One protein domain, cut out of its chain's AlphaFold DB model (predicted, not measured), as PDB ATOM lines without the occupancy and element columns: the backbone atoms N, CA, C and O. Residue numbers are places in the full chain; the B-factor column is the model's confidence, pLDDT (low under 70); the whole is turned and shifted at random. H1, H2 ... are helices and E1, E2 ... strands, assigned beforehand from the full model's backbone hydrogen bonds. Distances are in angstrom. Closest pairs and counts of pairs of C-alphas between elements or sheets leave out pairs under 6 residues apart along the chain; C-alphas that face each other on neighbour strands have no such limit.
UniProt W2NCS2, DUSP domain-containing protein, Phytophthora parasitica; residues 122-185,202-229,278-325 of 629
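This is residues 122 to 185, 202 to 229 and 278 to 325 of the 629 residues of the protein "DUSP domain-containing protein" of Phytophthora parasitica (UniProt W2NCS2). A strongly twisted sheet of five strands runs through this domain, with H1 packed on it mainly beside its edge strand E2. The short helices H3 and H4 make a corner where E5 begins, while H5 follows E5 and its residues 320 to 324 stick out together with Leu 325. The printed part has 140 residues, with five named helices and five named strands in the order E1 E2 H1 H2 E3 E4 H3 H4 E5 H5. The sheet is mixed, in the order E2 E1 E5 E3 E4, and the class is mixed, helices and strands. The whole is compact, with a radius of gyration of the C-alphas of 15.2 A and spans of 41 by 39 by 31 A.

Inner strands E1, residues 123 to 130, and E5, residues 298 to 305, are parallel neighbours, with N 126 and O 299 at 2.8 A. E2, residues 149 to 152, is an edge strand and forms a hairpin with E1, antiparallel, with N 125 and O 150 at 2.8 A. On the other side of E5 is E3, residues 203 to 210, antiparallel to it, with N 206 and O 302 at 2.8 A. E3 forms a hairpin with the edge strand E4, residues 217 to 221, with N 209 and O 218 at 2.9 A. H1, residues 158 to 168, is on the sheet at a height of 6.6 A, making two layers, a helix on one face of a sheet; its closest C-alphas to E2 are those of Leu 161 and Gly 152, 5.7 A apart. H2, residues 171 to 176, is close to but not clearly touching H1, the closest C-alphas, those of Trp 166 and Arg 174, being 7.0 A apart. H3, residues 288 to 291, and H4, residues 294 to 297, touch only at the corner, the closest C-alphas, those of Ser 289 and Arg 297, being 4.4 A apart; each only grazes the sheet. H5, residues 313 to 324, only grazes the sheet with residues 313 to 314. In H1, H2 and H5 every O i to N i+4 pair is within hydrogen-bond range; H3 and H4 are too short for such a pair.

E1 begins at C-alpha 123, (217.447, 145.898, 172.608), and is 22.0 A long. E3 measures 22.7 A, E5 22.4 A, H1 15.1 A and H5 16.2 A. E5 ends at C-alpha 305, (212.018, 134.586, 192.979), and H5 ends at C-alpha 324, (226.284, 115.876, 194.457).

The two C-alphas farthest apart, those of Asn 155 and Leu 325, are 44.4 A apart. Residues 186 to 201 and 230 to 277 are not printed; the C-alphas across these cuts are 14.7 A and 13.2 A apart. The link from E1 to E2 is long. Mean pLDDT of the printed part is 81.2; residues 182 to 185, 210 to 217, 226 to 229, 309 and 315 to 319 are under 70.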
ATOM      1  N   PRO A 122     216.133 149.168 169.224       94.25
ATOM      2  CA  PRO A 122     216.277 148.972 170.663       94.25
ATOM      3  C   PRO A 122     216.658 147.516 170.963       94.25
ATOM      4  O   PRO A 122     216.504 146.627 170.117       94.25
ATOM      5  N   PHE A 123     217.133 147.256 172.179       94.31
ATOM      6  CA  PHE A 123     217.447 145.898 172.608       94.31
ATOM      7  C   PHE A 123     216.165 145.069 172.700       94.31
ATOM      8  O   PHE A 123     215.184 145.506 173.302       94.31
ATOM      9  N   ALA A 124     216.173 143.873 172.121       94.44
ATOM     10  CA  ALA A 124     215.087 142.908 172.260       94.44
ATOM     11  C   ALA A 124     215.448 141.871 173.325       94.44
ATOM     12  O   ALA A 124     216.529 141.288 173.257       94.44
ATOM     13  N   PHE A 125     214.557 141.634 174.286       94.12
ATOM     14  CA  PHE A 125     214.768 140.687 175.377       94.12
ATOM     15  C   PHE A 125     213.724 139.578 175.350       94.12
ATOM     16  O   PHE A 125     212.527 139.857 175.369       94.12
ATOM     17  N   LYS A 126     214.194 138.334 175.362       94.75
ATOM     18  CA  LYS A 126     213.426 137.141 175.696       94.75
ATOM     19  C   LYS A 126     213.418 136.966 177.210       94.75
ATOM     20  O   LYS A 126     214.465 137.095 177.847       94.75
ATOM     21  N   VAL A 127     212.245 136.705 177.778       94.69
ATOM     22  CA  VAL A 127     212.051 136.678 179.231       94.69
ATOM     23  C   VAL A 127     211.923 135.243 179.737       94.69
ATOM     24  O   VAL A 127     211.196 134.434 179.168       94.69
ATOM     25  N   PHE A 128     212.603 134.958 180.839       93.62
ATOM     26  CA  PHE A 128     212.520 133.723 181.603       93.62
ATOM     27  C   PHE A 128     212.129 134.037 183.046       93.62
ATOM     28  O   PHE A 128     212.471 135.096 183.585       93.62
ATOM     29  N   SER A 129     211.454 133.096 183.691       92.44
ATOM     30  CA  SER A 129     211.112 133.132 185.108       92.44
ATOM     31  C   SER A 129     211.645 131.899 185.820       92.44
ATOM     32  O   SER A 129     211.640 130.811 185.254       92.44
ATOM     33  N   TRP A 130     212.077 132.045 187.070       90.12
ATOM     34  CA  TRP A 130     212.464 130.897 187.890       90.12
ATOM     35  C   TRP A 130     212.018 131.095 189.333       90.12
ATOM     36  O   TRP A 130     212.467 132.015 190.023       90.12
ATOM     37  N   THR A 131     211.119 130.236 189.794       86.75
ATOM     38  CA  THR A 131     210.671 130.188 191.184       86.75
ATOM     39  C   THR A 131     211.286 128.993 191.912       86.75
ATOM     40  O   THR A 131     211.881 128.111 191.305       86.75
ATOM     41  N   ALA A 132     211.159 128.948 193.238       77.56
ATOM     42  CA  ALA A 132     211.649 127.814 194.024       77.56
ATOM     43  C   ALA A 132     210.920 126.487 193.723       77.56
ATOM     44  O   ALA A 132     211.413 125.433 194.111       77.56
ATOM     45  N   ASP A 133     209.755 126.538 193.073       79.25
ATOM     46  CA  ASP A 133     208.985 125.350 192.695       79.25
ATOM     47  C   ASP A 133     209.412 124.786 191.325       79.25
ATOM     48  O   ASP A 133     209.067 123.650 190.999       79.25
ATOM     49  N   ASP A 134     210.198 125.540 190.546       78.06
ATOM     50  CA  ASP A 134     210.664 125.130 189.220       78.06
ATOM     51  C   ASP A 134     212.059 124.489 189.282       78.06
ATOM     52  O   ASP A 134     212.966 124.966 189.975       78.06
ATOM     53  N   THR A 135     212.272 123.433 188.493       72.81
ATOM     54  CA  THR A 135     213.576 122.753 188.403       72.81
ATOM     55  C   THR A 135     214.599 123.522 187.570       72.81
ATOM     56  O   THR A 135     215.791 123.482 187.874       72.81
ATOM     57  N   ASP A 136     214.142 124.235 186.541       76.56
ATOM     58  CA  ASP A 136     214.959 124.981 185.584       76.56
ATOM     59  C   ASP A 136     214.256 126.305 185.209       76.56
ATOM     60  O   ASP A 136     213.050 126.434 185.440       76.56
ATOM     61  N   PRO A 137     214.973 127.294 184.629       86.06
ATOM     62  CA  PRO A 137     214.352 128.514 184.125       86.06
ATOM     63  C   PRO A 137     213.232 128.200 183.134       86.06
ATOM     64  O   PRO A 137     213.452 127.544 182.114       86.06
ATOM     65  N   VAL A 138     212.043 128.721 183.411       89.06
ATOM     66  CA  VAL A 138     210.869 128.568 182.558       89.06
ATOM     67  C   VAL A 138     210.804 129.750 181.605       89.06
ATOM     68  O   VAL A 138     210.845 130.910 182.018       89.06
ATOM     69  N   GLU A 139     210.723 129.462 180.311       92.38
ATOM     70  CA  GLU A 139     210.504 130.486 179.297       92.38
ATOM     71  C   GLU A 139     209.123 131.121 179.469       92.38
ATOM     72  O   GLU A 139     208.113 130.420 179.563       92.38
ATOM     73  N   LEU A 140     209.072 132.453 179.486       92.44
ATOM     74  CA  LEU A 140     207.809 133.159 179.582       92.44
ATOM     75  C   LEU A 140     207.105 133.134 178.224       92.44
ATOM     76  O   LEU A 140     207.551 133.768 177.264       92.44
ATOM     77  N   VAL A 141     205.983 132.427 178.167       90.81
ATOM     78  CA  VAL A 141     205.097 132.362 177.001       90.81
ATOM     79  C   VAL A 141     203.775 133.063 177.295       90.81
ATOM     80  O   VAL A 141     203.375 133.195 178.449       90.81
ATOM     81  N   ASP A 142     203.117 133.560 176.256       83.75
ATOM     82  CA  ASP A 142     201.774 134.126 176.362       83.75
ATOM     83  C   ASP A 142     200.682 133.040 176.370       83.75
ATOM     84  O   ASP A 142     200.956 131.849 176.210       83.75
ATOM     85  N   ASP A 143     199.421 133.460 176.500       81.62
ATOM     86  CA  ASP A 143     198.247 132.572 176.494       81.62
ATOM     87  C   ASP A 143     198.102 131.753 175.192       81.62
ATOM     88  O   ASP A 143     197.364 130.768 175.147       81.62
ATOM     89  N   ALA A 144     198.785 132.154 174.113       82.56
ATOM     90  CA  ALA A 144     198.827 131.449 172.834       82.56
ATOM     91  C   ALA A 144     200.068 130.544 172.689       82.56
ATOM     92  O   ALA A 144     200.270 129.949 171.627       82.56
ATOM     93  N   GLY A 145     200.898 130.433 173.731       82.88
ATOM     94  CA  GLY A 145     202.136 129.658 173.737       82.88
ATOM     95  C   GLY A 145     203.280 130.297 172.944       82.88
ATOM     96  O   GLY A 145     204.233 129.603 172.596       82.88
ATOM     97  N   GLN A 146     203.196 131.589 172.611       85.38
ATOM     98  CA  GLN A 146     204.269 132.316 171.933       85.38
ATOM     99  C   GLN A 146     205.215 132.963 172.940       85.38
ATOM    100  O   GLN A 146     204.781 133.512 173.951       85.38
ATOM    101  N   GLU A 147     206.507 132.979 172.618       90.25
ATOM    102  CA  GLU A 147     207.525 133.602 173.460       90.25
ATOM    103  C   GLU A 147     207.243 135.096 173.724       90.25
ATOM    104  O   GLU A 147     206.875 135.884 172.835       90.25
ATOM    105  N   VAL A 148     207.409 135.502 174.984       91.69
ATOM    106  CA  VAL A 148     207.261 136.895 175.404       91.69
ATOM    107  C   VAL A 148     208.580 137.623 175.175       91.69
ATOM    108  O   VAL A 148     209.552 137.474 175.917       91.69
ATOM    109  N   VAL A 149     208.581 138.455 174.133       94.00
ATOM    110  CA  VAL A 149     209.677 139.367 173.803       94.00
ATOM    111  C   VAL A 149     209.284 140.797 174.149       94.00
ATOM    112  O   VAL A 149     208.175 141.231 173.828       94.00
ATOM    113  N   VAL A 150     210.200 141.542 174.765       94.12
ATOM    114  CA  VAL A 150     210.032 142.964 175.105       94.12
ATOM    115  C   VAL A 150     211.168 143.812 174.540       94.12
ATOM    116  O   VAL A 150     212.266 143.313 174.290       94.12
ATOM    117  N   LEU A 151     210.915 145.108 174.338       93.81
ATOM    118  CA  LEU A 151     211.910 146.054 173.830       93.81
ATOM    119  C   LEU A 151     212.400 146.988 174.942       93.81
ATOM    120  O   LEU A 151     211.608 147.627 175.629       93.81
ATOM    121  N   GLY A 152     213.718 147.109 175.082       92.06
ATOM    122  CA  GLY A 152     214.382 148.062 175.966       92.06
ATOM    123  C   GLY A 152     215.213 149.063 175.171       92.06
ATOM    124  O   GLY A 152     216.222 148.698 174.568       92.06
ATOM    125  N   SER A 153     214.813 150.336 175.185       91.38
ATOM    126  CA  SER A 153     215.604 151.432 174.611       91.38
ATOM    127  C   SER A 153     216.919 151.605 175.368       91.38
ATOM    128  O   SER A 153     217.017 151.331 176.569       91.38
ATOM    129  N   ARG A 154     217.951 152.124 174.695       89.50
ATOM    130  CA  ARG A 154     219.223 152.473 175.358       89.50
ATOM    131  C   ARG A 154     219.052 153.503 176.464       89.50
ATOM    132  O   ARG A 154     219.898 153.569 177.358       89.50
ATOM    133  N   ASN A 155     217.996 154.310 176.405       86.50
ATOM    134  CA  ASN A 155     217.672 155.276 177.445       86.50
ATOM    135  C   ASN A 155     216.921 154.667 178.628       86.50
ATOM    136  O   ASN A 155     216.858 155.330 179.668       86.50
ATOM    137  N   HIS A 156     216.371 153.459 178.479       87.75
ATOM    138  CA  HIS A 156     215.567 152.834 179.514       87.75
ATOM    139  C   HIS A 156     216.415 152.386 180.707       87.75
ATOM    140  O   HIS A 156     217.566 151.966 180.555       87.75
ATOM    141  N   THR A 157     215.829 152.472 181.897       87.25
ATOM    142  CA  THR A 157     216.324 151.817 183.112       87.25
ATOM    143  C   THR A 157     215.757 150.403 183.228       87.25
ATOM    144  O   THR A 157     214.795 150.044 182.543       87.25
ATOM    145  N   LEU A 158     216.304 149.607 184.151       84.50
ATOM    146  CA  LEU A 158     215.756 148.286 184.458       84.50
ATOM    147  C   LEU A 158     214.272 148.349 184.847       84.50
ATOM    148  O   LEU A 158     213.488 147.537 184.375       84.50
ATOM    149  N   GLY A 159     213.855 149.344 185.631       82.62
ATOM    150  CA  GLY A 159     212.444 149.490 185.999       82.62
ATOM    151  C   GLY A 159     211.508 149.742 184.833       82.62
ATOM    152  O   GLY A 159     210.409 149.191 184.803       82.62
ATOM    153  N   GLN A 160     211.954 150.509 183.839       86.94
ATOM    154  CA  GLN A 160     211.178 150.705 182.617       86.94
ATOM    155  C   GLN A 160     211.065 149.396 181.827       86.94
ATOM    156  O   GLN A 160     209.969 149.050 181.403       86.94
ATOM    157  N   LEU A 161     212.145 148.612 181.717       88.69
ATOM    158  CA  LEU A 161     212.076 147.286 181.090       88.69
ATOM    159  C   LEU A 161     211.134 146.339 181.847       88.69
ATOM    160  O   LEU A 161     210.327 145.667 181.220       88.69
ATOM    161  N   LEU A 162     211.192 146.302 183.181       88.62
ATOM    162  CA  LEU A 162     210.292 145.464 183.984       88.62
ATOM    163  C   LEU A 162     208.832 145.901 183.877       88.62
ATOM    164  O   LEU A 162     207.945 145.058 183.955       88.62
ATOM    165  N   SER A 163     208.579 147.191 183.654       87.31
ATOM    166  CA  SER A 163     207.237 147.693 183.351       87.31
ATOM    167  C   SER A 163     206.738 147.146 182.011       87.31
ATOM    168  O   SER A 163     205.607 146.674 181.933       87.31
ATOM    169  N   GLU A 164     207.591 147.122 180.981       90.12
ATOM    170  CA  GLU A 164     207.268 146.489 179.692       90.12
ATOM    171  C   GLU A 164     207.038 144.977 179.843       90.12
ATOM    172  O   GLU A 164     206.057 144.452 179.321       90.12
ATOM    173  N   VAL A 165     207.877 144.281 180.623       90.88
ATOM    174  CA  VAL A 165     207.670 142.858 180.957       90.88
ATOM    175  C   VAL A 165     206.329 142.660 181.647       90.88
ATOM    176  O   VAL A 165     205.556 141.806 181.230       90.88
ATOM    177  N   TRP A 166     206.010 143.468 182.657       90.06
ATOM    178  CA  TRP A 166     204.743 143.377 183.373       90.06
ATOM    179  C   TRP A 166     203.550 143.538 182.433       90.06
ATOM    180  O   TRP A 166     202.618 142.739 182.489       90.06
ATOM    181  N   LEU A 167     203.580 144.528 181.537       88.88
ATOM    182  CA  LEU A 167     202.512 144.771 180.563       88.88
ATOM    183  C   LEU A 167     202.384 143.643 179.530       88.88
ATOM    184  O   LEU A 167     201.265 143.319 179.131       88.88
ATOM    185  N   ALA A 168     203.498 143.024 179.139       88.50
ATOM    186  CA  ALA A 168     203.549 141.939 178.165       88.50
ATOM    187  C   ALA A 168     203.251 140.545 178.747       88.50
ATOM    188  O   ALA A 168     202.873 139.650 177.990       88.50
ATOM    189  N   ALA A 169     203.439 140.355 180.054       88.25
ATOM    190  CA  ALA A 169     203.365 139.056 180.712       88.25
ATOM    191  C   ALA A 169     201.925 138.532 180.900       88.25
ATOM    192  O   ALA A 169     201.008 139.336 181.120       88.25
ATOM    193  N   PRO A 170     201.738 137.196 180.885       89.62
ATOM    194  CA  PRO A 170     200.471 136.543 181.205       89.62
ATOM    195  C   PRO A 170     200.075 136.740 182.676       89.62
ATOM    196  O   PRO A 170     200.867 137.179 183.522       89.62
ATOM    197  N   VAL A 171     198.818 136.429 182.992       87.62
ATOM    198  CA  VAL A 171     198.236 136.668 184.322       87.62
ATOM    199  C   VAL A 171     198.925 135.819 185.392       87.62
ATOM    200  O   VAL A 171     199.208 136.320 186.479       87.62
ATOM    201  N   GLU A 172     199.261 134.574 185.069       88.31
ATOM    202  CA  GLU A 172     199.923 133.604 185.943       88.31
ATOM    203  C   GLU A 172     201.279 134.138 186.414       88.31
ATOM    204  O   GLU A 172     201.586 134.120 187.605       88.31
ATOM    205  N   PHE A 173     202.059 134.720 185.499       90.06
ATOM    206  CA  PHE A 173     203.334 135.344 185.841       90.06
ATOM    207  C   PHE A 173     203.144 136.528 186.799       90.06
ATOM    208  O   PHE A 173     203.856 136.651 187.794       90.06
ATOM    209  N   ARG A 174     202.147 137.390 186.562       88.69
ATOM    210  CA  ARG A 174     201.865 138.522 187.467       88.69
ATOM    211  C   ARG A 174     201.439 138.058 188.862       88.69
ATOM    212  O   ARG A 174     201.767 138.722 189.842       88.69
ATOM    213  N   GLN A 175     200.746 136.922 188.960       87.31
ATOM    214  CA  GLN A 175     200.386 136.299 190.238       87.31
ATOM    215  C   GLN A 175     201.601 135.691 190.951       87.31
ATOM    216  O   GLN A 175     201.692 135.763 192.176       87.31
ATOM    217  N   GLN A 176     202.554 135.127 190.206       86.44
ATOM    218  CA  GLN A 176     203.801 134.600 190.765       86.44
ATOM    219  C   GLN A 176     204.745 135.718 191.242       86.44
ATOM    220  O   GLN A 176     205.411 135.570 192.275       86.44
ATOM    221  N   PHE A 177     204.768 136.857 190.545       88.19
ATOM    222  CA  PHE A 177     205.678 137.980 190.799       88.19
ATOM    223  C   PHE A 177     204.945 139.303 191.117       88.19
ATOM    224  O   PHE A 177     205.246 140.317 190.490       88.19
ATOM    225  N   PRO A 178     204.033 139.367 192.106       83.94
ATOM    226  CA  PRO A 178     203.209 140.558 192.356       83.94
ATOM    227  C   PRO A 178     204.039 141.795 192.736       83.94
ATOM    228  O   PRO A 178     203.680 142.920 192.395       83.94
ATOM    229  N   ASP A 179     205.192 141.581 193.374       83.25
ATOM    230  CA  ASP A 179     206.099 142.640 193.824       83.25
ATOM    231  C   ASP A 179     207.149 143.036 192.768       83.25
ATOM    232  O   ASP A 179     208.068 143.801 193.077       83.25
ATOM    233  N   LEU A 180     207.039 142.541 191.523       83.12
ATOM    234  CA  LEU A 180     208.036 142.781 190.470       83.12
ATOM    235  C   LEU A 180     208.302 144.271 190.252       83.12
ATOM    236  O   LEU A 180     209.452 144.665 190.091       83.12
ATOM    237  N   LEU A 181     207.248 145.090 190.266       79.19
ATOM    238  CA  LEU A 181     207.353 146.544 190.120       79.19
ATOM    239  C   LEU A 181     207.670 147.243 191.453       79.19
ATOM    240  O   LEU A 181     208.334 148.276 191.465       79.19
ATOM    241  N   GLY A 182     207.246 146.662 192.584       62.56
ATOM    242  CA  GLY A 182     207.472 147.203 193.931       62.56
ATOM    243  C   GLY A 182     208.938 147.155 194.369       62.56
ATOM    244  O   GLY A 182     209.402 148.041 195.081       62.56
ATOM    245  N   SER A 183     209.705 146.184 193.867       54.69
ATOM    246  CA  SER A 183     211.157 146.115 194.078       54.69
ATOM    247  C   SER A 183     211.941 147.241 193.378       54.69
ATOM    248  O   SER A 183     213.157 147.322 193.558       54.69
ATOM    249  N   VAL A 184     211.287 148.074 192.558       50.06
ATOM    250  CA  VAL A 184     211.956 148.947 191.579       50.06
ATOM    251  C   VAL A 184     211.710 150.440 191.812       50.06
ATOM    252  O   VAL A 184     212.334 151.272 191.153       50.06
ATOM    253  N   ASP A 185     210.869 150.805 192.785       39.53
ATOM    254  CA  ASP A 185     210.555 152.202 193.081       39.53
ATOM    255  C   ASP A 185     210.970 152.609 194.513       39.53
ATOM    256  O   ASP A 185     210.234 152.368 195.475       39.53
ATOM    257  N   GLN A 202     213.117 139.603 197.519       77.56
ATOM    258  CA  GLN A 202     212.705 138.240 197.168       77.56
ATOM    259  C   GLN A 202     212.775 137.984 195.663       77.56
ATOM    260  O   GLN A 202     212.683 136.835 195.245       77.56
ATOM    261  N   ILE A 203     212.957 139.039 194.867       84.31
ATOM    262  CA  ILE A 203     213.062 138.997 193.411       84.31
ATOM    263  C   ILE A 203     214.426 139.548 192.998       84.31
ATOM    264  O   ILE A 203     214.896 140.543 193.555       84.31
ATOM    265  N   ARG A 204     215.061 138.912 192.014       85.56
ATOM    266  CA  ARG A 204     216.250 139.444 191.340       85.56
ATOM    267  C   ARG A 204     216.135 139.291 189.833       85.56
ATOM    268  O   ARG A 204     215.417 138.422 189.347       85.56
ATOM    269  N   VAL A 205     216.896 140.110 189.113       87.50
ATOM    270  CA  VAL A 205     216.958 140.072 187.651       87.50
ATOM    271  C   VAL A 205     218.376 139.748 187.199       87.50
ATOM    272  O   VAL A 205     219.339 140.424 187.577       87.50
ATOM    273  N   CYS A 206     218.489 138.710 186.383       88.62
ATOM    274  CA  CYS A 206     219.719 138.230 185.783       88.62
ATOM    275  C   CYS A 206     219.668 138.396 184.260       88.62
ATOM    276  O   CYS A 206     218.608 138.420 183.642       88.62
ATOM    277  N   TYR A 207     220.841 138.499 183.660       88.31
ATOM    278  CA  TYR A 207     221.080 138.568 182.231       88.31
ATOM    279  C   TYR A 207     221.951 137.377 181.834       88.31
ATOM    280  O   TYR A 207     222.932 137.076 182.523       88.31
ATOM    281  N   HIS A 208     221.607 136.701 180.741       85.56
ATOM    282  CA  HIS A 208     222.408 135.591 180.239       85.56
ATOM    283  C   HIS A 208     223.615 136.136 179.482       85.56
ATOM    284  O   HIS A 208     223.494 136.707 178.393       85.56
ATOM    285  N   THR A 209     224.794 136.002 180.076       76.25
ATOM    286  CA  THR A 209     226.039 136.445 179.463       76.25
ATOM    287  C   THR A 209     226.886 135.253 179.072       76.25
ATOM    288  O   THR A 209     226.917 134.231 179.750       76.25
ATOM    289  N   ILE A 210     227.606 135.420 177.970       66.25
ATOM    290  CA  ILE A 210     228.677 134.518 177.581       66.25
ATOM    291  C   ILE A 210     229.901 134.928 178.394       66.25
ATOM    292  O   ILE A 210     230.300 136.100 178.384       66.25
ATOM    293  N   ARG A 211     230.465 133.988 179.145       61.03
ATOM    294  CA  ARG A 211     231.668 134.226 179.925       61.03
ATOM    295  C   ARG A 211     232.852 134.391 178.955       61.03
ATOM    296  O   ARG A 211     233.097 133.500 178.147       61.03
ATOM    297  N   PRO A 212     233.622 135.497 179.025       46.06
ATOM    298  CA  PRO A 212     234.677 135.790 178.044       46.06
ATOM    299  C   PRO A 212     235.833 134.781 177.983       46.06
ATOM    300  O   PRO A 212     236.673 134.881 177.095       46.06
ATOM    301  N   SER A 213     235.949 133.886 178.968       47.34
ATOM    302  CA  SER A 213     237.053 132.926 179.075       47.34
ATOM    303  C   SER A 213     236.876 131.673 178.221       47.34
ATOM    304  O   SER A 213     237.870 131.060 177.844       47.34
ATOM    305  N   ASP A 214     235.638 131.256 177.984       56.75
ATOM    306  CA  ASP A 214     235.311 129.869 177.633       56.75
ATOM    307  C   ASP A 214     233.980 129.734 176.879       56.75
ATOM    308  O   ASP A 214     233.506 128.623 176.654       56.75
ATOM    309  N   ASP A 215     233.370 130.858 176.506       54.81
ATOM    310  CA  ASP A 215     232.082 130.946 175.822       54.81
ATOM    311  C   ASP A 215     230.914 130.219 176.528       54.81
ATOM    312  O   ASP A 215     229.858 129.990 175.933       54.81
ATOM    313  N   THR A 216     231.057 129.891 177.819       54.81
ATOM    314  CA  THR A 216     229.976 129.273 178.592       54.81
ATOM    315  C   THR A 216     228.935 130.302 178.994       54.81
ATOM    316  O   THR A 216     229.228 131.453 179.325       54.81
ATOM    317  N   LEU A 217     227.680 129.876 178.939       67.19
ATOM    318  CA  LEU A 217     226.536 130.709 179.254       67.19
ATOM    319  C   LEU A 217     226.303 130.738 180.772       67.19
ATOM    320  O   LEU A 217     226.169 129.691 181.409       67.19
ATOM    321  N   GLU A 218     226.269 131.934 181.362       78.12
ATOM    322  CA  GLU A 218     226.010 132.136 182.788       78.12
ATOM    323  C   GLU A 218     224.946 133.211 183.039       78.12
ATOM    324  O   GLU A 218     224.897 134.250 182.376       78.12
ATOM    325  N   TRP A 219     224.103 132.985 184.048       82.69
ATOM    326  CA  TRP A 219     223.172 133.994 184.545       82.69
ATOM    327  C   TRP A 219     223.906 134.964 185.472       82.69
ATOM    328  O   TRP A 219     224.249 134.633 186.607       82.69
ATOM    329  N   MET A 220     224.141 136.182 184.991       81.88
ATOM    330  CA  MET A 220     224.781 137.255 185.750       81.88
ATOM    331  C   MET A 220     223.732 138.249 186.236       81.88
ATOM    332  O   MET A 220     222.896 138.695 185.460       81.88
ATOM    333  N   GLN A 221     223.779 138.647 187.506       82.19
ATOM    334  CA  GLN A 221     222.866 139.681 187.998       82.19
ATOM    335  C   GLN A 221     223.108 141.010 187.267       82.19
ATOM    336  O   GLN A 221     224.251 141.399 187.017       82.19
ATOM    337  N   MET A 222     222.026 141.703 186.915       78.31
ATOM    338  CA  MET A 222     222.118 142.903 186.080       78.31
ATOM    339  C   MET A 222     222.835 144.081 186.758       78.31
ATOM    340  O   MET A 222     223.485 144.876 186.083       78.31
ATOM    341  N   ASP A 223     222.752 144.183 188.082       71.00
ATOM    342  CA  ASP A 223     223.478 145.160 188.907       71.00
ATOM    343  C   ASP A 223     225.005 144.980 188.829       71.00
ATOM    344  O   ASP A 223     225.758 145.956 188.842       71.00
ATOM    345  N   LYS A 224     225.460 143.735 188.662       72.38
ATOM    346  CA  LYS A 224     226.872 143.354 188.527       72.38
ATOM    347  C   LYS A 224     227.418 143.506 187.110       72.38
ATOM    348  O   LYS A 224     228.613 143.291 186.898       72.38
ATOM    349  N   MET A 225     226.591 143.883 186.133       73.94
ATOM    350  CA  MET A 225     227.076 144.107 184.775       73.94
ATOM    351  C   MET A 225     228.062 145.280 184.740       73.94
ATOM    352  O   MET A 225     227.777 146.393 185.186       73.94
ATOM    353  N   LEU A 226     229.236 145.033 184.154       63.66
ATOM    354  CA  LEU A 226     230.270 146.049 183.992       63.66
ATOM    355  C   LEU A 226     229.722 147.246 183.205       63.66
ATOM    356  O   LEU A 226     229.354 147.132 182.033       63.66
ATOM    357  N   LYS A 227     229.737 148.418 183.843       69.44
ATOM    358  CA  LYS A 227     229.448 149.695 183.185       69.44
ATOM    359  C   LYS A 227     230.508 149.947 182.111       69.44
ATOM    360  O   LYS A 227     231.694 149.666 182.309       69.44
ATOM    361  N   ARG A 228     230.110 150.489 180.958       57.88
ATOM    362  CA  ARG A 228     231.075 150.940 179.945       57.88
ATOM    363  C   ARG A 228     231.995 151.995 180.590       57.88
ATOM    364  O   ARG A 228     231.481 152.935 181.203       57.88
ATOM    365  N   PRO A 229     233.333 151.849 180.508       49.78
ATOM    366  CA  PRO A 229     234.246 152.815 181.104       49.78
ATOM    367  C   PRO A 229     233.986 154.190 180.490       49.78
ATOM    368  O   PRO A 229     233.919 154.339 179.268       49.78
ATOM    369  N   VAL A 278     220.781 152.901 186.288       76.75
ATOM    370  CA  VAL A 278     221.690 152.690 185.158       76.75
ATOM    371  C   VAL A 278     220.863 152.430 183.900       76.75
ATOM    372  O   VAL A 278     219.971 151.582 183.893       76.75
ATOM    373  N   LYS A 279     221.158 153.176 182.834       86.06
ATOM    374  CA  LYS A 279     220.506 153.013 181.534       86.06
ATOM    375  C   LYS A 279     221.135 151.858 180.759       86.06
ATOM    376  O   LYS A 279     222.350 151.675 180.831       86.06
ATOM    377  N   PHE A 280     220.363 151.141 179.944       86.25
ATOM    378  CA  PHE A 280     220.895 150.028 179.140       86.25
ATOM    379  C   PHE A 280     222.029 150.443 178.194       86.25
ATOM    380  O   PHE A 280     222.953 149.669 177.963       86.25
ATOM    381  N   GLY A 281     222.023 151.682 177.695       80.00
ATOM    382  CA  GLY A 281     223.118 152.222 176.885       80.00
ATOM    383  C   GLY A 281     224.462 152.333 177.622       80.00
ATOM    384  O   GLY A 281     225.507 152.364 176.970       80.00
ATOM    385  N   ASP A 282     224.453 152.371 178.957       81.06
ATOM    386  CA  ASP A 282     225.659 152.379 179.793       81.06
ATOM    387  C   ASP A 282     226.153 150.955 180.129       81.06
ATOM    388  O   ASP A 282     227.288 150.791 180.589       81.06
ATOM    389  N   LEU A 283     225.343 149.922 179.869       81.94
ATOM    390  CA  LEU A 283     225.701 148.517 180.064       81.94
ATOM    391  C   LEU A 283     226.467 147.960 178.849       81.94
ATOM    392  O   LEU A 283     226.391 148.462 177.720       81.94
ATOM    393  N   ARG A 284     227.247 146.898 179.067       80.38
ATOM    394  CA  ARG A 284     227.951 146.166 178.000       80.38
ATOM    395  C   ARG A 284     227.022 145.183 177.271       80.38
ATOM    396  O   ARG A 284     227.272 143.987 177.258       80.38
ATOM    397  N   LEU A 285     225.966 145.707 176.652       84.50
ATOM    398  CA  LEU A 285     225.135 144.970 175.696       84.50
ATOM    399  C   LEU A 285     225.676 145.167 174.273       84.50
ATOM    400  O   LEU A 285     226.088 146.282 173.919       84.50
ATOM    401  N   ASP A 286     225.713 144.091 173.487       84.06
ATOM    402  CA  ASP A 286     226.071 144.127 172.066       84.06
ATOM    403  C   ASP A 286     224.875 144.562 171.195       84.06
ATOM    404  O   ASP A 286     223.745 144.669 171.661       84.06
ATOM    405  N   ASN A 287     225.115 144.871 169.920       85.56
ATOM    406  CA  ASN A 287     224.070 145.345 169.003       85.56
ATOM    407  C   ASN A 287     223.400 144.187 168.234       85.56
ATOM    408  O   ASN A 287     223.028 144.346 167.069       85.56
ATOM    409  N   ARG A 288     223.252 143.004 168.852       88.19
ATOM    410  CA  ARG A 288     222.705 141.812 168.173       88.19
ATOM    411  C   ARG A 288     221.296 142.025 167.617       88.19
ATOM    412  O   ARG A 288     220.966 141.456 166.582       88.19
ATOM    413  N   SER A 289     220.495 142.901 168.229       86.12
ATOM    414  CA  SER A 289     219.138 143.211 167.762       86.12
ATOM    415  C   SER A 289     219.096 143.860 166.367       86.12
ATOM    416  O   SER A 289     218.097 143.700 165.662       86.12
ATOM    417  N   GLU A 290     220.172 144.529 165.938       86.88
ATOM    418  CA  GLU A 290     220.310 145.153 164.610       86.88
ATOM    419  C   GLU A 290     220.920 144.204 163.564       86.88
ATOM    420  O   GLU A 290     220.516 144.215 162.399       86.88
ATOM    421  N   ILE A 291     221.898 143.387 163.972       86.31
ATOM    422  CA  ILE A 291     222.801 142.682 163.044       86.31
ATOM    423  C   ILE A 291     222.440 141.199 162.887       86.31
ATOM    424  O   ILE A 291     222.598 140.640 161.797       86.31
ATOM    425  N   ALA A 292     221.993 140.550 163.964       86.88
ATOM    426  CA  ALA A 292     221.714 139.118 163.972       86.88
ATOM    427  C   ALA A 292     220.355 138.802 163.323       86.88
ATOM    428  O   ALA A 292     219.551 139.685 163.031       86.88
ATOM    429  N   SER A 293     220.089 137.519 163.082       86.25
ATOM    430  CA  SER A 293     218.824 137.020 162.525       86.25
ATOM    431  C   SER A 293     218.206 135.976 163.455       86.25
ATOM    432  O   SER A 293     218.933 135.273 164.154       86.25
ATOM    433  N   GLY A 294     216.873 135.875 163.466       85.56
ATOM    434  CA  GLY A 294     216.145 134.925 164.316       85.56
ATOM    435  C   GLY A 294     216.353 135.162 165.817       85.56
ATOM    436  O   GLY A 294     216.513 136.301 166.258       85.56
ATOM    437  N   SER A 295     216.387 134.081 166.600       84.44
ATOM    438  CA  SER A 295     216.531 134.116 168.066       84.44
ATOM    439  C   SER A 295     217.863 134.700 168.548       84.44
ATOM    440  O   SER A 295     217.917 135.278 169.629       84.44
ATOM    441  N   ALA A 296     218.918 134.668 167.724       86.56
ATOM    442  CA  ALA A 296     220.217 135.268 168.051       86.56
ATOM    443  C   ALA A 296     220.165 136.801 168.234       86.56
ATOM    444  O   ALA A 296     221.139 137.414 168.664       86.56
ATOM    445  N   ARG A 297     219.036 137.436 167.895       88.81
ATOM    446  CA  ARG A 297     218.764 138.867 168.104       88.81
ATOM    447  C   ARG A 297     218.317 139.206 169.517       88.81
ATOM    448  O   ARG A 297     218.305 140.387 169.878       88.81
ATOM    449  N   LEU A 298     217.882 138.191 170.256       91.88
ATOM    450  CA  LEU A 298     217.298 138.335 171.569       91.88
ATOM    451  C   LEU A 298     218.403 138.240 172.617       91.88
ATOM    452  O   LEU A 298     219.272 137.369 172.592       91.88
ATOM    453  N   HIS A 299     218.374 139.188 173.533       92.06
ATOM    454  CA  HIS A 299     219.024 139.072 174.821       92.06
ATOM    455  C   HIS A 299     218.151 138.217 175.734       92.06
ATOM    456  O   HIS A 299     216.931 138.286 175.639       92.06
ATOM    457  N   GLU A 300     218.737 137.446 176.638       92.81
ATOM    458  CA  GLU A 300     217.958 136.619 177.559       92.81
ATOM    459  C   GLU A 300     217.977 137.243 178.954       92.81
ATOM    460  O   GLU A 300     219.035 137.527 179.525       92.81
ATOM    461  N   LEU A 301     216.780 137.500 179.475       93.69
ATOM    462  CA  LEU A 301     216.532 138.122 180.766       93.69
ATOM    463  C   LEU A 301     215.834 137.111 181.669       93.69
ATOM    464  O   LEU A 301     214.784 136.594 181.308       93.69
ATOM    465  N   LEU A 302     216.378 136.875 182.856       92.25
ATOM    466  CA  LEU A 302     215.808 135.963 183.840       92.25
ATOM    467  C   LEU A 302     215.336 136.725 185.072       92.25
ATOM    468  O   LEU A 302     216.087 137.498 185.665       92.25
ATOM    469  N   ILE A 303     214.100 136.470 185.481       91.62
ATOM    470  CA  ILE A 303     213.497 137.003 186.697       91.62
ATOM    471  C   ILE A 303     213.342 135.844 187.679       91.62
ATOM    472  O   ILE A 303     212.543 134.936 187.467       91.62
ATOM    473  N   GLU A 304     214.117 135.862 188.760       90.06
ATOM    474  CA  GLU A 304     214.081 134.795 189.759       90.06
ATOM    475  C   GLU A 304     213.402 135.262 191.040       90.06
ATOM    476  O   GLU A 304     213.638 136.386 191.494       90.06
ATOM    477  N   LYS A 305     212.621 134.375 191.662       86.75
ATOM    478  CA  LYS A 305     212.018 134.586 192.979       86.75
ATOM    479  C   LYS A 305     212.475 133.509 193.953       86.75
ATOM    480  O   LYS A 305     212.350 132.320 193.674       86.75
ATOM    481  N   LYS A 306     212.959 133.926 195.123       83.38
ATOM    482  CA  LYS A 306     213.279 133.020 196.236       83.38
ATOM    483  C   LYS A 306     212.146 132.973 197.259       83.38
ATOM    484  O   LYS A 306     211.468 133.977 197.486       83.38
ATOM    485  N   LYS A 307     211.984 131.831 197.932       80.69
ATOM    486  CA  LYS A 307     211.152 131.733 199.139       80.69
ATOM    487  C   LYS A 307     211.888 132.341 200.334       80.69
ATOM    488  O   LYS A 307     213.118 132.427 200.371       80.69
ATOM    489  N   LYS A 308     211.130 132.808 201.328       77.75
ATOM    490  CA  LYS A 308     211.706 133.391 202.546       77.75
ATOM    491  C   LYS A 308     212.508 132.318 203.292       77.75
ATOM    492  O   LYS A 308     211.946 131.307 203.689       77.75
ATOM    493  N   GLY A 309     213.803 132.560 203.489       66.81
ATOM    494  CA  GLY A 309     214.717 131.622 204.154       66.81
ATOM    495  C   GLY A 309     215.433 130.642 203.220       66.81
ATOM    496  O   GLY A 309     216.360 129.973 203.665       66.81
ATOM    497  N   GLU A 310     215.079 130.601 201.934       71.81
ATOM    498  CA  GLU A 310     215.767 129.781 200.933       71.81
ATOM    499  C   GLU A 310     216.785 130.599 200.123       71.81
ATOM    500  O   GLU A 310     216.718 131.833 200.023       71.81
ATOM    501  N   GLY A 311     217.764 129.892 199.551       71.00
ATOM    502  CA  GLY A 311     218.679 130.451 198.560       71.00
ATOM    503  C   GLY A 311     217.958 130.776 197.250       71.00
ATOM    504  O   GLY A 311     216.822 130.368 197.020       71.00
ATOM    505  N   TRP A 312     218.614 131.523 196.368       78.25
ATOM    506  CA  TRP A 312     218.071 131.751 195.029       78.25
ATOM    507  C   TRP A 312     217.995 130.436 194.240       78.25
ATOM    508  O   TRP A 312     218.954 129.674 194.335       78.25
ATOM    509  N   PRO A 313     216.954 130.176 193.426       72.62
ATOM    510  CA  PRO A 313     216.812 128.908 192.701       72.62
ATOM    511  C   PRO A 313     218.054 128.510 191.885       72.62
ATOM    512  O   PRO A 313     218.559 127.394 192.027       72.62
ATOM    513  N   SER A 314     218.663 129.446 191.146       70.50
ATOM    514  CA  SER A 314     219.901 129.153 190.404       70.50
ATOM    515  C   SER A 314     221.129 128.941 191.296       70.50
ATOM    516  O   SER A 314     222.027 128.187 190.924       70.50
ATOM    517  N   GLN A 315     221.157 129.520 192.504       66.56
ATOM    518  CA  GLN A 315     222.159 129.175 193.522       66.56
ATOM    519  C   GLN A 315     221.857 127.834 194.194       66.56
ATOM    520  O   GLN A 315     222.785 127.141 194.591       66.56
ATOM    521  N   GLY A 316     220.584 127.449 194.314       60.69
ATOM    522  CA  GLY A 316     220.148 126.146 194.804       60.69
ATOM    523  C   GLY A 316     220.654 125.030 193.900       60.69
ATOM    524  O   GLY A 316     221.283 124.102 194.394       60.69
ATOM    525  N   ARG A 317     220.502 125.175 192.576       64.19
ATOM    526  CA  ARG A 317     221.097 124.261 191.585       64.19
ATOM    527  C   ARG A 317     222.618 124.258 191.660       64.19
ATOM    528  O   ARG A 317     223.230 123.192 191.608       64.19
ATOM    529  N   GLU A 318     223.225 125.437 191.822       64.00
ATOM    530  CA  GLU A 318     224.666 125.544 192.031       64.00
ATOM    531  C   GLU A 318     225.109 124.724 193.253       64.00
ATOM    532  O   GLU A 318     226.039 123.922 193.182       64.00
ATOM    533  N   LEU A 319     224.404 124.871 194.372       66.50
ATOM    534  CA  LEU A 319     224.661 124.110 195.583       66.50
ATOM    535  C   LEU A 319     224.372 122.622 195.380       66.50
ATOM    536  O   LEU A 319     225.132 121.798 195.864       66.50
ATOM    537  N   GLN A 320     223.321 122.266 194.645       72.06
ATOM    538  CA  GLN A 320     222.900 120.886 194.434       72.06
ATOM    539  C   GLN A 320     223.970 120.079 193.702       72.06
ATOM    540  O   GLN A 320     224.356 119.025 194.201       72.06
ATOM    541  N   TRP A 321     224.522 120.579 192.588       78.38
ATOM    542  CA  TRP A 321     225.617 119.871 191.912       78.38
ATOM    543  C   TRP A 321     226.880 119.848 192.781       78.38
ATOM    544  O   TRP A 321     227.547 118.820 192.868       78.38
ATOM    545  N   ARG A 322     227.172 120.935 193.514       80.69
ATOM    546  CA  ARG A 322     228.296 120.983 194.467       80.69
ATOM    547  C   ARG A 322     228.144 119.970 195.596       80.69
ATOM    548  O   ARG A 322     229.154 119.455 196.065       80.69
ATOM    549  N   MET A 323     226.922 119.697 196.053       81.44
ATOM    550  CA  MET A 323     226.612 118.676 197.062       81.44
ATOM    551  C   MET A 323     226.583 117.267 196.470       81.44
ATOM    552  O   MET A 323     226.909 116.322 197.182       81.44
ATOM    553  N   ALA A 324     226.275 117.140 195.180       85.19
ATOM    554  CA  ALA A 324     226.284 115.876 194.457       85.19
ATOM    555  C   ALA A 324     227.687 115.405 194.042       85.19
ATOM    556  O   ALA A 324     227.825 114.222 193.767       85.19
ATOM    557  N   LEU A 325     228.714 116.280 194.032       86.50
ATOM    558  CA  LEU A 325     230.083 115.882 193.659       86.50
ATOM    559  C   LEU A 325     230.541 114.653 194.453       86.50
ATOM    560  O   LEU A 325     230.573 114.694 195.691       86.50
TER     561      LEU A 325